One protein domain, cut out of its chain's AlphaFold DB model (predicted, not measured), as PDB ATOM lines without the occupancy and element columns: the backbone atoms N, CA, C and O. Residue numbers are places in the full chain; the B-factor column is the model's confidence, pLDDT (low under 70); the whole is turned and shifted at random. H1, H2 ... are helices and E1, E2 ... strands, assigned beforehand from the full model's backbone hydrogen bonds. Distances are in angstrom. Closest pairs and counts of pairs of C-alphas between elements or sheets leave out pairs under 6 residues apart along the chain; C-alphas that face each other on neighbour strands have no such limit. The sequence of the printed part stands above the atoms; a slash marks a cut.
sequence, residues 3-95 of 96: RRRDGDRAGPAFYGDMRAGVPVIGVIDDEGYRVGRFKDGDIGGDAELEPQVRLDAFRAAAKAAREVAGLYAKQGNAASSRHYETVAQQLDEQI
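AT A GLANCE: This is residues 3 to 95 of the 96 residues of an uncharacterized protein of Rhizobium sp. BK377 (UniProt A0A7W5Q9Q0). A long helix, H1, packs across E2, E3 and E4 on one face of a strongly twisted four-strand sheet; H2 folds back beside H1 to make a helical hairpin with it and only grazes the sheet. The far edge of the sheet, E1 with the first part of E2, reaches away from H1, and E2 bends by 72 degrees at residue 16. The printed part has 93 residues with four named strands and then two named helices, class mixed; the sheet's order is E1, E2, E3, E4, antiparallel, and the whole is compact, with a radius of gyration of the C-alphas of 13.2 A and spans of 41 by 30 by 27 A.

HOW THE PARTS SIT: Start at E1, residues 3 to 6, which forms a hairpin with E2, residues 9 to 19; N 11 and O 4 are 2.9 A apart. E2 and E3, residues 22 to 29, form the next hairpin, with N 15 and O 27 at 2.8 A. E3 and E4, residues 33 to 39, form a third, with N 28 and O 34 at 2.8 A. The four strands are a meander, each the antiparallel neighbour of the one before. H1, residues 51 to 74, is on one face of this sheet, making two layers, a helix over a sheet. Its height over the sheet is 6.5 A, and on the local plane it runs across the strands, at 85 degrees to E3. Its closest C-alphas to E3 are those of Ala 57 and Gly 26, 4.1 A apart. H2, residues 78 to 93, touches H1 at a shallow tilt of 13 degrees, opposite ways, a helical hairpin; the closest C-alphas are those of Ala 69 and Ser 81, 4.0 A apart. In H1 and H2 every O i to N i+4 pair is within hydrogen-bond range.

IN THESE COORDINATES: Find C-alpha 3 at (94.220, 16.990, 217.154), where E1 begins. E2 then covers 26.8 A, E3 17.1 A and E4 16.2 A. H1 runs 34.9 A from C-alpha 51 at (80.172, -1.784, 227.425), and H2 runs 22.6 A to C-alpha 93 at (74.108, 10.538, 221.978).

THE WHOLE: The C-alphas of Ala 47 and Gly 76, the two farthest apart, are 42.3 A from each other. The printed part has no cut, and its one long link is E4 to H1, with 11 residues. Look for pLDDT under 70 at residues 3 to 11 and 44 to 48.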
ATOM      1  N   ARG A   3      94.539  17.096 218.577       66.56
ATOM      2  CA  ARG A   3      94.220  16.990 217.154       66.56
ATOM      3  C   ARG A   3      95.515  16.848 216.393       66.56
ATOM      4  O   ARG A   3      96.360  17.744 216.462       66.56
ATOM      5  N   ARG A   4      95.681  15.737 215.679       63.16
ATOM      6  CA  ARG A   4      96.811  15.611 214.765       63.16
ATOM      7  C   ARG A   4      96.578  16.562 213.593       63.16
ATOM      8  O   ARG A   4      95.471  16.656 213.065       63.16
ATOM      9  N   ARG A   5      97.610  17.303 213.210       54.53
ATOM     10  CA  ARG A   5      97.574  18.189 212.047       54.53
ATOM     11  C   ARG A   5      98.617  17.696 211.057       54.53
ATOM     12  O   ARG A   5      99.802  17.948 211.240       54.53
ATOM     13  N   ASP A   6      98.172  16.957 210.046       58.34
ATOM     14  CA  ASP A   6      99.024  16.525 208.937       58.34
ATOM     15  C   ASP A   6      98.913  17.575 207.817       58.34
ATOM     16  O   ASP A   6      98.095  17.478 206.900       58.34
ATOM     17  N   GLY A   7      99.702  18.647 207.943       60.69
ATOM     18  CA  GLY A   7      99.676  19.785 207.018       60.69
ATOM     19  C   GLY A   7      98.364  20.580 207.085       60.69
ATOM     20  O   GLY A   7      97.963  21.039 208.156       60.69
ATOM     21  N   ASP A   8      97.695  20.751 205.943       54.56
ATOM     22  CA  ASP A   8      96.405  21.459 205.838       54.56
ATOM     23  C   ASP A   8      95.183  20.569 206.106       54.56
ATOM     24  O   ASP A   8      94.058  21.067 206.196       54.56
ATOM     25  N   ARG A   9      95.372  19.253 206.271       51.66
ATOM     26  CA  ARG A   9      94.281  18.355 206.645       51.66
ATOM     27  C   ARG A   9      94.167  18.285 208.156       51.66
ATOM     28  O   ARG A   9      95.129  18.016 208.880       51.66
ATOM     29  N   ALA A  10      92.954  18.526 208.628       57.50
ATOM     30  CA  ALA A  10      92.602  18.232 209.996       57.50
ATOM     31  C   ALA A  10      92.623  16.707 210.161       57.50
ATOM     32  O   ALA A  10      91.762  16.022 209.620       57.50
ATOM     33  N   GLY A  11      93.653  16.192 210.830       65.81
ATOM     34  CA  GLY A  11      93.786  14.771 211.108       65.81
ATOM     35  C   GLY A  11      92.899  14.331 212.275       65.81
ATOM     36  O   GLY A  11      92.099  15.136 212.782       65.81
ATOM     37  N   PRO A  12      93.081  13.078 212.727       74.12
ATOM     38  CA  PRO A  12      92.294  12.478 213.790       74.12
ATOM     39  C   PRO A  12      92.228  13.356 215.035       74.12
ATOM     40  O   PRO A  12      93.247  13.906 215.487       74.12
ATOM     41  N   ALA A  13      91.030  13.481 215.596       82.94
ATOM     42  CA  ALA A  13      90.803  14.224 216.824       82.94
ATOM     43  C   ALA A  13      90.566  13.256 217.983       82.94
ATOM     44  O   ALA A  13      89.599  12.503 217.993       82.94
ATOM     45  N   PHE A  14      91.449  13.298 218.977       85.75
ATOM     46  CA  PHE A  14      91.266  12.606 220.243       85.75
ATOM     47  C   PHE A  14      90.527  13.499 221.243       85.75
ATOM     48  O   PHE A  14      91.002  14.581 221.622       85.75
ATOM     49  N   TYR A  15      89.407  12.991 221.736       88.25
ATOM     50  CA  TYR A  15      88.601  13.558 222.804       88.25
ATOM     51  C   TYR A  15      88.602  12.585 223.974       88.25
ATOM     52  O   TYR A  15      88.163  11.450 223.844       88.25
ATOM     53  N   GLY A  16      89.073  13.013 225.137       88.75
ATOM     54  CA  GLY A  16      89.123  12.130 226.288       88.75
ATOM     55  C   GLY A  16      90.012  12.648 227.393       88.75
ATOM     56  O   GLY A  16      90.530  13.770 227.327       88.75
ATOM     57  N   ASP A  17      90.175  11.800 228.398       86.19
ATOM     58  CA  ASP A  17      90.996  12.100 229.554       86.19
ATOM     59  C   ASP A  17      92.477  11.875 229.240       86.19
ATOM     60  O   ASP A  17      92.870  10.916 228.563       86.19
ATOM     61  N   MET A  18      93.304  12.786 229.740       83.44
ATOM     62  CA  MET A  18      94.749  12.774 229.567       83.44
ATOM     63  C   MET A  18      95.397  12.859 230.937       83.44
ATOM     64  O   MET A  18      95.141  13.787 231.705       83.44
ATOM     65  N   ARG A  19      96.307  11.932 231.229       81.31
ATOM     66  CA  ARG A  19      97.072  11.931 232.474       81.31
ATOM     67  C   ARG A  19      98.550  12.036 232.141       81.31
ATOM     68  O   ARG A  19      99.076  11.237 231.378       81.31
ATOM     69  N   ALA A  20      99.206  13.057 232.692       80.44
ATOM     70  CA  ALA A  20     100.620  13.350 232.436       80.44
ATOM     71  C   ALA A  20     100.980  13.467 230.935       80.44
ATOM     72  O   ALA A  20     102.061  13.073 230.516       80.44
ATOM     73  N   GLY A  21     100.063  13.999 230.117       76.38
ATOM     74  CA  GLY A  21     100.265  14.152 228.669       76.38
ATOM     75  C   GLY A  21     100.026  12.884 227.844       76.38
ATOM     76  O   GLY A  21     100.168  12.934 226.626       76.38
ATOM     77  N   VAL A  22      99.625  11.776 228.473       79.19
ATOM     78  CA  VAL A  22      99.291  10.515 227.798       79.19
ATOM     79  C   VAL A  22      97.768  10.328 227.797       79.19
ATOM     80  O   VAL A  22      97.144  10.487 228.853       79.19
ATOM     81  N   PRO A  23      97.136  10.022 226.645       82.38
ATOM     82  CA  PRO A  23      95.731   9.625 226.599       82.38
ATOM     83  C   PRO A  23      95.485   8.420 227.509       82.38
ATOM     84  O   PRO A  23      96.282   7.490 227.519       82.38
ATOM     85  N   VAL A  24      94.402   8.428 228.286       86.50
ATOM     86  CA  VAL A  24      94.047   7.306 229.178       86.50
ATOM     87  C   VAL A  24      92.803   6.595 228.677       86.50
ATOM     88  O   VAL A  24      92.765   5.370 228.596       86.50
ATOM     89  N   ILE A  25      91.771   7.366 228.346       88.19
ATOM     90  CA  ILE A  25      90.492   6.854 227.871       88.19
ATOM     91  C   ILE A  25      89.796   7.929 227.046       88.19
ATOM     92  O   ILE A  25      89.852   9.113 227.391       88.19
ATOM     93  N   GLY A  26      89.143   7.533 225.961       89.31
ATOM     94  CA  GLY A  26      88.389   8.466 225.146       89.31
ATOM     95  C   GLY A  26      88.041   7.924 223.776       89.31
ATOM     96  O   GLY A  26      87.976   6.715 223.552       89.31
ATOM     97  N   VAL A  27      87.816   8.864 222.871       87.94
ATOM     98  CA  VAL A  27      87.364   8.635 221.509       87.94
ATOM     99  C   VAL A  27      88.331   9.300 220.545       87.94
ATOM    100  O   VAL A  27      88.688  10.465 220.722       87.94
ATOM    101  N   ILE A  28      88.748   8.562 219.524       87.00
ATOM    102  CA  ILE A  28      89.420   9.102 218.347       87.00
ATOM    103  C   ILE A  28      88.385   9.162 217.227       87.00
ATOM    104  O   ILE A  28      87.799   8.142 216.871       87.00
ATOM    105  N   ASP A  29      88.171  10.360 216.703       81.88
ATOM    106  CA  ASP A  29      87.407  10.609 215.483       81.88
ATOM    107  C   ASP A  29      88.361  10.538 214.280       81.88
ATOM    108  O   ASP A  29      89.205  11.425 214.106       81.88
ATOM    109  N   ASP A  30      88.285   9.434 213.530       77.88
ATOM    110  CA  ASP A  30      89.141   9.090 212.385       77.88
ATOM    111  C   ASP A  30      88.355   8.245 211.366       77.88
ATOM    112  O   ASP A  30      88.379   7.017 211.420       77.88
ATOM    113  N   GLU A  31      87.566   8.908 210.508       71.38
ATOM    114  CA  GLU A  31      86.612   8.280 209.560       71.38
ATOM    115  C   GLU A  31      85.556   7.367 210.234       71.38
ATOM    116  O   GLU A  31      84.833   6.611 209.583       71.38
ATOM    117  N   GLY A  32      85.439   7.483 211.559       72.12
ATOM    118  CA  GLY A  32      84.638   6.670 212.465       72.12
ATOM    119  C   GLY A  32      85.139   6.842 213.904       72.12
ATOM    120  O   GLY A  32      86.211   7.404 214.139       72.12
ATOM    121  N   TYR A  33      84.369   6.371 214.887       78.50
ATOM    122  CA  TYR A  33      84.750   6.481 216.297       78.50
ATOM    123  C   TYR A  33      85.512   5.245 216.775       78.50
ATOM    124  O   TYR A  33      84.937   4.164 216.916       78.50
ATOM    125  N   ARG A  34      86.793   5.423 217.107       84.94
ATOM    126  CA  ARG A  34      87.559   4.454 217.901       84.94
ATOM    127  C   ARG A  34      87.447   4.820 219.369       84.94
ATOM    128  O   ARG A  34      87.840   5.912 219.767       84.94
ATOM    129  N   VAL A  35      86.891   3.919 220.170       86.50
ATOM    130  CA  VAL A  35      86.473   4.195 221.549       86.50
ATOM    131  C   VAL A  35      87.159   3.217 222.481       86.50
ATOM    132  O   VAL A  35      87.194   2.023 222.195       86.50
ATOM    133  N   GLY A  36      87.669   3.697 223.609       86.62
ATOM    134  CA  GLY A  36      88.189   2.809 224.638       86.62
ATOM    135  C   GLY A  36      89.292   3.408 225.485       86.62
ATOM    136  O   GLY A  36      89.532   4.619 225.489       86.62
ATOM    137  N   ARG A  37      89.966   2.527 226.224       85.19
ATOM    138  CA  ARG A  37      91.190   2.870 226.947       85.19
ATOM    139  C   ARG A  37      92.360   2.917 225.976       85.19
ATOM    140  O   ARG A  37      92.412   2.150 225.017       85.19
ATOM    141  N   PHE A  38      93.287   3.823 226.247       82.19
ATOM    142  CA  PHE A  38      94.561   3.867 225.555       82.19
ATOM    143  C   PHE A  38      95.458   2.766 226.113       82.19
ATOM    144  O   PHE A  38      95.743   2.733 227.313       82.19
ATOM    145  N   LYS A  39      95.882   1.851 225.250       76.69
ATOM    146  CA  LYS A  39      96.705   0.699 225.608       76.69
ATOM    147  C   LYS A  39      97.651   0.409 224.453       76.69
ATOM    148  O   LYS A  39      97.254   0.481 223.297       76.69
ATOM    149  N   ASP A  40      98.918   0.160 224.770       70.31
ATOM    150  CA  ASP A  40      99.965  -0.159 223.787       70.31
ATOM    151  C   ASP A  40     100.096   0.847 222.623       70.31
ATOM    152  O   ASP A  40     100.525   0.503 221.526       70.31
ATOM    153  N   GLY A  41      99.768   2.120 222.872       71.44
ATOM    154  CA  GLY A  41      99.901   3.189 221.881       71.44
ATOM    155  C   GLY A  41      98.660   3.446 221.022       71.44
ATOM    156  O   GLY A  41      98.722   4.331 220.170       71.44
ATOM    157  N   ASP A  42      97.551   2.733 221.243       71.44
ATOM    158  CA  ASP A  42      96.317   2.895 220.465       71.44
ATOM    159  C   ASP A  42      95.050   2.870 221.343       71.44
ATOM    160  O   ASP A  42      95.086   2.513 222.524       71.44
ATOM    161  N   ILE A  43      93.916   3.284 220.770       76.31
ATOM    162  CA  ILE A  43      92.584   3.220 221.389       76.31
ATOM    163  C   ILE A  43      91.712   2.233 220.625       76.31
ATOM    164  O   ILE A  43      91.590   2.313 219.405       76.31
ATOM    165  N   GLY A  44      91.037   1.352 221.367       66.38
ATOM    166  CA  GLY A  44      90.089   0.396 220.790       66.38
ATOM    167  C   GLY A  44      90.740  -0.871 220.229       66.38
ATOM    168  O   GLY A  44      90.112  -1.569 219.443       66.38
ATOM    169  N   GLY A  45      91.980  -1.176 220.627       60.59
ATOM    170  CA  GLY A  45      92.682  -2.409 220.244       60.59
ATOM    171  C   GLY A  45      92.247  -3.666 221.013       60.59
ATOM    172  O   GLY A  45      92.655  -4.768 220.651       60.59
ATOM    173  N   ASP A  46      91.433  -3.536 222.065       58.34
ATOM    174  CA  ASP A  46      90.882  -4.692 222.774       58.34
ATOM    175  C   ASP A  46      89.681  -5.255 221.981       58.34
ATOM    176  O   ASP A  46      88.691  -4.562 221.751       58.34
ATOM    177  N   ALA A  47      89.778  -6.523 221.559       55.97
ATOM    178  CA  ALA A  47      88.789  -7.217 220.719       55.97
ATOM    179  C   ALA A  47      87.385  -7.339 221.354       55.97
ATOM    180  O   ALA A  47      86.404  -7.546 220.644       55.97
ATOM    181  N   GLU A  48      87.286  -7.163 222.672       57.88
ATOM    182  CA  GLU A  48      86.038  -7.073 223.429       57.88
ATOM    183  C   GLU A  48      86.089  -5.826 224.313       57.88
ATOM    184  O   GLU A  48      86.555  -5.841 225.453       57.88
ATOM    185  N   LEU A  49      85.642  -4.702 223.756       72.12
ATOM    186  CA  LEU A  49      85.477  -3.477 224.522       72.12
ATOM    187  C   LEU A  49      84.288  -3.653 225.474       72.12
ATOM    188  O   LEU A  49      83.141  -3.723 225.031       72.12
ATOM    189  N   GLU A  50      84.552  -3.708 226.781       81.19
ATOM    190  CA  GLU A  50      83.483  -3.777 227.779       81.19
ATOM    191  C   GLU A  50      82.497  -2.604 227.583       81.19
ATOM    192  O   GLU A  50      82.933  -1.452 227.452       81.19
ATOM    193  N   PRO A  51      81.170  -2.839 227.618       81.75
ATOM    194  CA  PRO A  51      80.172  -1.784 227.425       81.75
ATOM    195  C   PRO A  51      80.369  -0.593 228.371       81.75
ATOM    196  O   PRO A  51      80.232   0.558 227.968       81.75
ATOM    197  N   GLN A  52      80.776  -0.858 229.615       83.75
ATOM    198  CA  GLN A  52      81.069   0.187 230.593       83.75
ATOM    199  C   GLN A  52      82.260   1.061 230.172       83.75
ATOM    200  O   GLN A  52      82.208   2.279 230.304       83.75
ATOM    201  N   VAL A  53      83.309   0.457 229.607       85.69
ATOM    202  CA  VAL A  53      84.494   1.178 229.115       85.69
ATOM    203  C   VAL A  53      84.137   2.062 227.930       85.69
ATOM    204  O   VAL A  53      84.625   3.187 227.837       85.69
ATOM    205  N   ARG A  54      83.254   1.578 227.050       85.62
ATOM    206  CA  ARG A  54      82.710   2.372 225.947       85.62
ATOM    207  C   ARG A  54      81.994   3.620 226.468       85.62
ATOM    208  O   ARG A  54      82.296   4.722 226.015       85.62
ATOM    209  N   LEU A  55      81.088   3.459 227.435       88.69
ATOM    210  CA  LEU A  55      80.346   4.576 228.031       88.69
ATOM    211  C   LEU A  55      81.278   5.563 228.739       88.69
ATOM    212  O   LEU A  55      81.157   6.772 228.548       88.69
ATOM    213  N   ASP A  56      82.236   5.066 229.520       89.62
ATOM    214  CA  ASP A  56      83.204   5.908 230.228       89.62
ATOM    215  C   ASP A  56      84.079   6.705 229.247       89.62
ATOM    216  O   ASP A  56      84.365   7.882 229.480       89.62
ATOM    217  N   ALA A  57      84.457   6.099 228.120       89.44
ATOM    218  CA  ALA A  57      85.207   6.757 227.059       89.44
ATOM    219  C   ALA A  57      84.399   7.857 226.361       89.44
ATOM    220  O   ALA A  57      84.917   8.963 226.197       89.44
ATOM    221  N   PHE A  58      83.134   7.605 226.014       90.50
ATOM    222  CA  PHE A  58      82.257   8.638 225.453       90.50
ATOM    223  C   PHE A  58      82.002   9.776 226.444       90.50
ATOM    224  O   PHE A  58      82.116  10.941 226.071       90.50
ATOM    225  N   ARG A  59      81.780   9.471 227.729       91.06
ATOM    226  CA  ARG A  59      81.654  10.489 228.787       91.06
ATOM    227  C   ARG A  59      82.906  11.350 228.903       91.06
ATOM    228  O   ARG A  59      82.811  12.577 228.978       91.06
ATOM    229  N   ALA A  60      84.083  10.724 228.908       90.88
ATOM    230  CA  ALA A  60      85.356  11.438 228.942       90.88
ATOM    231  C   ALA A  60      85.539  12.317 227.694       90.88
ATOM    232  O   ALA A  60      85.971  13.466 227.800       90.88
ATOM    233  N   ALA A  61      85.164  11.801 226.523       90.44
ATOM    234  CA  ALA A  61      85.237  12.511 225.257       90.44
ATOM    235  C   ALA A  61      84.302  13.728 225.217       90.44
ATOM    236  O   ALA A  61      84.754  14.836 224.920       90.44
ATOM    237  N   ALA A  62      83.030  13.559 225.584       91.69
ATOM    238  CA  ALA A  62      82.043  14.634 225.617       91.69
ATOM    239  C   ALA A  62      82.447  15.734 226.607       91.69
ATOM    240  O   ALA A  62      82.363  16.926 226.301       91.69
ATOM    241  N   LYS A  63      82.962  15.349 227.783       92.12
ATOM    242  CA  LYS A  63      83.521  16.298 228.752       92.12
ATOM    243  C   LYS A  63      84.684  17.090 228.150       92.12
ATOM    244  O   LYS A  63      84.681  18.319 228.217       92.12
ATOM    245  N   ALA A  64      85.644  16.414 227.520       90.31
ATOM    246  CA  ALA A  64      86.790  17.069 226.895       90.31
ATOM    247  C   ALA A  64      86.370  18.017 225.756       90.31
ATOM    248  O   ALA A  64      86.922  19.109 225.629       90.31
ATOM    249  N   ALA A  65      85.379  17.636 224.944       90.50
ATOM    250  CA  ALA A  65      84.839  18.480 223.882       90.50
ATOM    251  C   ALA A  65      84.170  19.751 224.443       90.50
ATOM    252  O   ALA A  65      84.438  20.849 223.954       90.50
ATOM    253  N   ARG A  66      83.398  19.642 225.535       91.69
ATOM    254  CA  ARG A  66      82.814  20.804 226.239       91.69
ATOM    255  C   ARG A  66      83.868  21.750 226.798       91.69
ATOM    256  O   ARG A  66      83.726  22.966 226.690       91.69
ATOM    257  N   GLU A  67      84.933  21.212 227.387       91.44
ATOM    258  CA  GLU A  67      86.040  22.029 227.892       91.44
ATOM    259  C   GLU A  67      86.704  22.820 226.756       91.44
ATOM    260  O   GLU A  67      86.949  24.021 226.896       91.44
ATOM    261  N   VAL A  68      86.923  22.183 225.601       88.69
ATOM    262  CA  VAL A  68      87.463  22.840 224.401       88.69
ATOM    263  C   VAL A  68      86.508  23.903 223.864       88.69
ATOM    264  O   VAL A  68      86.951  25.008 223.547       88.69
ATOM    265  N   ALA A  69      85.207  23.622 223.810       89.12
ATOM    266  CA  ALA A  69      84.214  24.617 223.427       89.12
ATOM    267  C   ALA A  69      84.285  25.856 224.331       89.12
ATOM    268  O   ALA A  69      84.422  26.977 223.840       89.12
ATOM    269  N   GLY A  70      84.318  25.650 225.652       90.38
ATOM    270  CA  GLY A  70      84.474  26.724 226.631       90.38
ATOM    271  C   GLY A  70      85.780  27.511 226.473       90.38
ATOM    272  O   GLY A  70      85.791  28.729 226.658       90.38
ATOM    273  N   LEU A  71      86.882  26.857 226.091       91.00
ATOM    274  CA  LEU A  71      88.145  27.533 225.773       91.00
ATOM    275  C   LEU A  71      88.014  28.431 224.537       91.00
ATOM    276  O   LEU A  71      88.464  29.577 224.578       91.00
ATOM    277  N   TYR A  72      87.377  27.958 223.465       89.44
ATOM    278  CA  TYR A  72      87.153  28.769 222.264       89.44
ATOM    279  C   TYR A  72      86.161  29.911 222.496       89.44
ATOM    280  O   TYR A  72      86.385  31.011 221.988       89.44
ATOM    281  N   ALA A  73      85.123  29.698 223.310       90.75
ATOM    282  CA  ALA A  73      84.208  30.755 223.731       90.75
ATOM    283  C   ALA A  73      84.957  31.890 224.444       90.75
ATOM    284  O   ALA A  73      84.792  33.059 224.096       90.75
ATOM    285  N   LYS A  74      85.850  31.548 225.386       91.69
ATOM    286  CA  LYS A  74      86.700  32.521 226.099       91.69
ATOM    287  C   LYS A  74      87.658  33.276 225.175       91.69
ATOM    288  O   LYS A  74      88.031  34.401 225.483       91.69
ATOM    289  N   GLN A  75      88.042  32.677 224.051       91.38
ATOM    290  CA  GLN A  75      88.890  33.296 223.026       91.38
ATOM    291  C   GLN A  75      88.096  34.127 222.001       91.38
ATOM    292  O   GLN A  75      88.676  34.630 221.043       91.38
ATOM    293  N   GLY A  76      86.773  34.259 222.158       91.38
ATOM    294  CA  GLY A  76      85.913  34.976 221.211       91.38
ATOM    295  C   GLY A  76      85.641  34.215 219.909       91.38
ATOM    296  O   GLY A  76      85.040  34.759 218.984       91.38
ATOM    297  N   ASN A  77      86.038  32.943 219.818       91.00
ATOM    298  CA  ASN A  77      85.819  32.104 218.645       91.00
ATOM    299  C   ASN A  77      84.511  31.311 218.791       91.00
ATOM    300  O   ASN A  77      84.499  30.110 219.072       91.00
ATOM    301  N   ALA A  78      83.390  32.005 218.588       90.25
ATOM    302  CA  ALA A  78      82.055  31.422 218.713       90.25
ATOM    303  C   ALA A  78      81.802  30.271 217.720       90.25
ATOM    304  O   ALA A  78      81.097  29.322 218.053       90.25
ATOM    305  N   ALA A  79      82.392  30.328 216.521       89.88
ATOM    306  CA  ALA A  79      82.246  29.277 215.513       89.88
ATOM    307  C   ALA A  79      82.861  27.951 215.988       89.88
ATOM    308  O   ALA A  79      82.201  26.915 215.948       89.88
ATOM    309  N   SER A  80      84.093  27.996 216.504       86.19
ATOM    310  CA  SER A  80      84.759  26.801 217.040       86.19
ATOM    311  C   SER A  80      84.096  26.327 218.329       86.19
ATOM    312  O   SER A  80      83.919  25.128 218.504       86.19
ATOM    313  N   SER A  81      83.660  27.247 219.198       90.81
ATOM    314  CA  SER A  81      82.897  26.890 220.401       90.81
ATOM    315  C   SER A  81      81.670  26.045 220.063       90.81
ATOM    316  O   SER A  81      81.524  24.946 220.589       90.81
ATOM    317  N   ARG A  82      80.825  26.521 219.138       92.00
ATOM    318  CA  ARG A  82      79.622  25.794 218.709       92.00
ATOM    319  C   ARG A  82      79.961  24.453 218.070       92.00
ATOM    320  O   ARG A  82      79.291  23.470 218.348       92.00
ATOM    321  N   HIS A  83      81.017  24.400 217.256       90.31
ATOM    322  CA  HIS A  83      81.470  23.149 216.654       90.31
ATOM    323  C   HIS A  83      81.785  22.087 217.718       90.31
ATOM    324  O   HIS A  83      81.269  20.976 217.641       90.31
ATOM    325  N   TYR A  84      82.571  22.433 218.742       88.88
ATOM    326  CA  TYR A  84      82.921  21.485 219.803       88.88
ATOM    327  C   TYR A  84      81.762  21.190 220.769       88.88
ATOM    328  O   TYR A  84      81.711  20.091 221.317       88.88
ATOM    329  N   GLU A  85      80.800  22.104 220.943       92.50
ATOM    330  CA  GLU A  85      79.533  21.796 221.629       92.50
ATOM    331  C   GLU A  85      78.715  20.750 220.870       92.50
ATOM    332  O   GLU A  85      78.235  19.797 221.481       92.50
ATOM    333  N   THR A  86      78.594  20.883 219.546       92.12
ATOM    334  CA  THR A  86      77.916  19.885 218.711       92.12
ATOM    335  C   THR A  86      78.622  18.533 218.780       92.12
ATOM    336  O   THR A  86      77.956  17.513 218.933       92.12
ATOM    337  N   VAL A  87      79.960  18.508 218.746       90.00
ATOM    338  CA  VAL A  87      80.732  17.267 218.939       90.00
ATOM    339  C   VAL A  87      80.439  16.649 220.307       90.00
ATOM    340  O   VAL A  87      80.214  15.448 220.399       90.00
ATOM    341  N   ALA A  88      80.386  17.448 221.376       91.00
ATOM    342  CA  ALA A  88      80.051  16.936 222.701       91.00
ATOM    343  C   ALA A  88      78.644  16.326 222.768       91.00
ATOM    344  O   ALA A  88      78.472  15.297 223.413       91.00
ATOM    345  N   GLN A  89      77.657  16.936 222.104       91.81
ATOM    346  CA  GLN A  89      76.305  16.381 222.000       91.81
ATOM    347  C   GLN A  89      76.293  15.052 221.247       91.81
ATOM    348  O   GLN A  89      75.749  14.085 221.759       91.81
ATOM    349  N   GLN A  90      76.956  14.975 220.092       90.56
ATOM    350  CA  GLN A  90      77.043  13.731 219.320       90.56
ATOM    351  C   GLN A  90      77.702  12.600 220.115       90.56
ATOM    352  O   GLN A  90      77.297  11.449 220.000       90.56
ATOM    353  N   LEU A  91      78.718  12.914 220.925       88.88
ATOM    354  CA  LEU A  91      79.371  11.938 221.799       88.88
ATOM    355  C   LEU A  91      78.458  11.488 222.943       88.88
ATOM    356  O   LEU A  91      78.501  10.319 223.314       88.88
ATOM    357  N   ASP A  92      77.630  12.384 223.482       89.19
ATOM    358  CA  ASP A  92      76.635  12.025 224.494       89.19
ATOM    359  C   ASP A  92      75.501  11.165 223.921       89.19
ATOM    360  O   ASP A  92      75.063  10.235 224.587       89.19
ATOM    361  N   GLU A  93      75.084  11.395 222.674       89.44
ATOM    362  CA  GLU A  93      74.108  10.538 221.978       89.44
ATOM    363  C   GLU A  93      74.608   9.092 221.812       89.44
ATOM    364  O   GLU A  93      73.809   8.179 221.647       89.44
ATOM    365  N   GLN A  94      75.923   8.849 221.875       83.56
ATOM    366  CA  GLN A  94      76.490   7.490 221.859       83.56
ATOM    367  C   GLN A  94      76.448   6.787 223.230       83.56
ATOM    368  O   GLN A  94      76.866   5.627 223.327       83.56
ATOM    369  N   ILE A  95      76.022   7.490 224.288       81.12
ATOM    370  CA  ILE A  95      75.874   6.972 225.657       81.12
ATOM    371  C   ILE A  95      74.450   6.437 225.894       81.12
ATOM    372  O   ILE A  95      74.296   5.554 226.741       81.12
TER     373      ILE A  95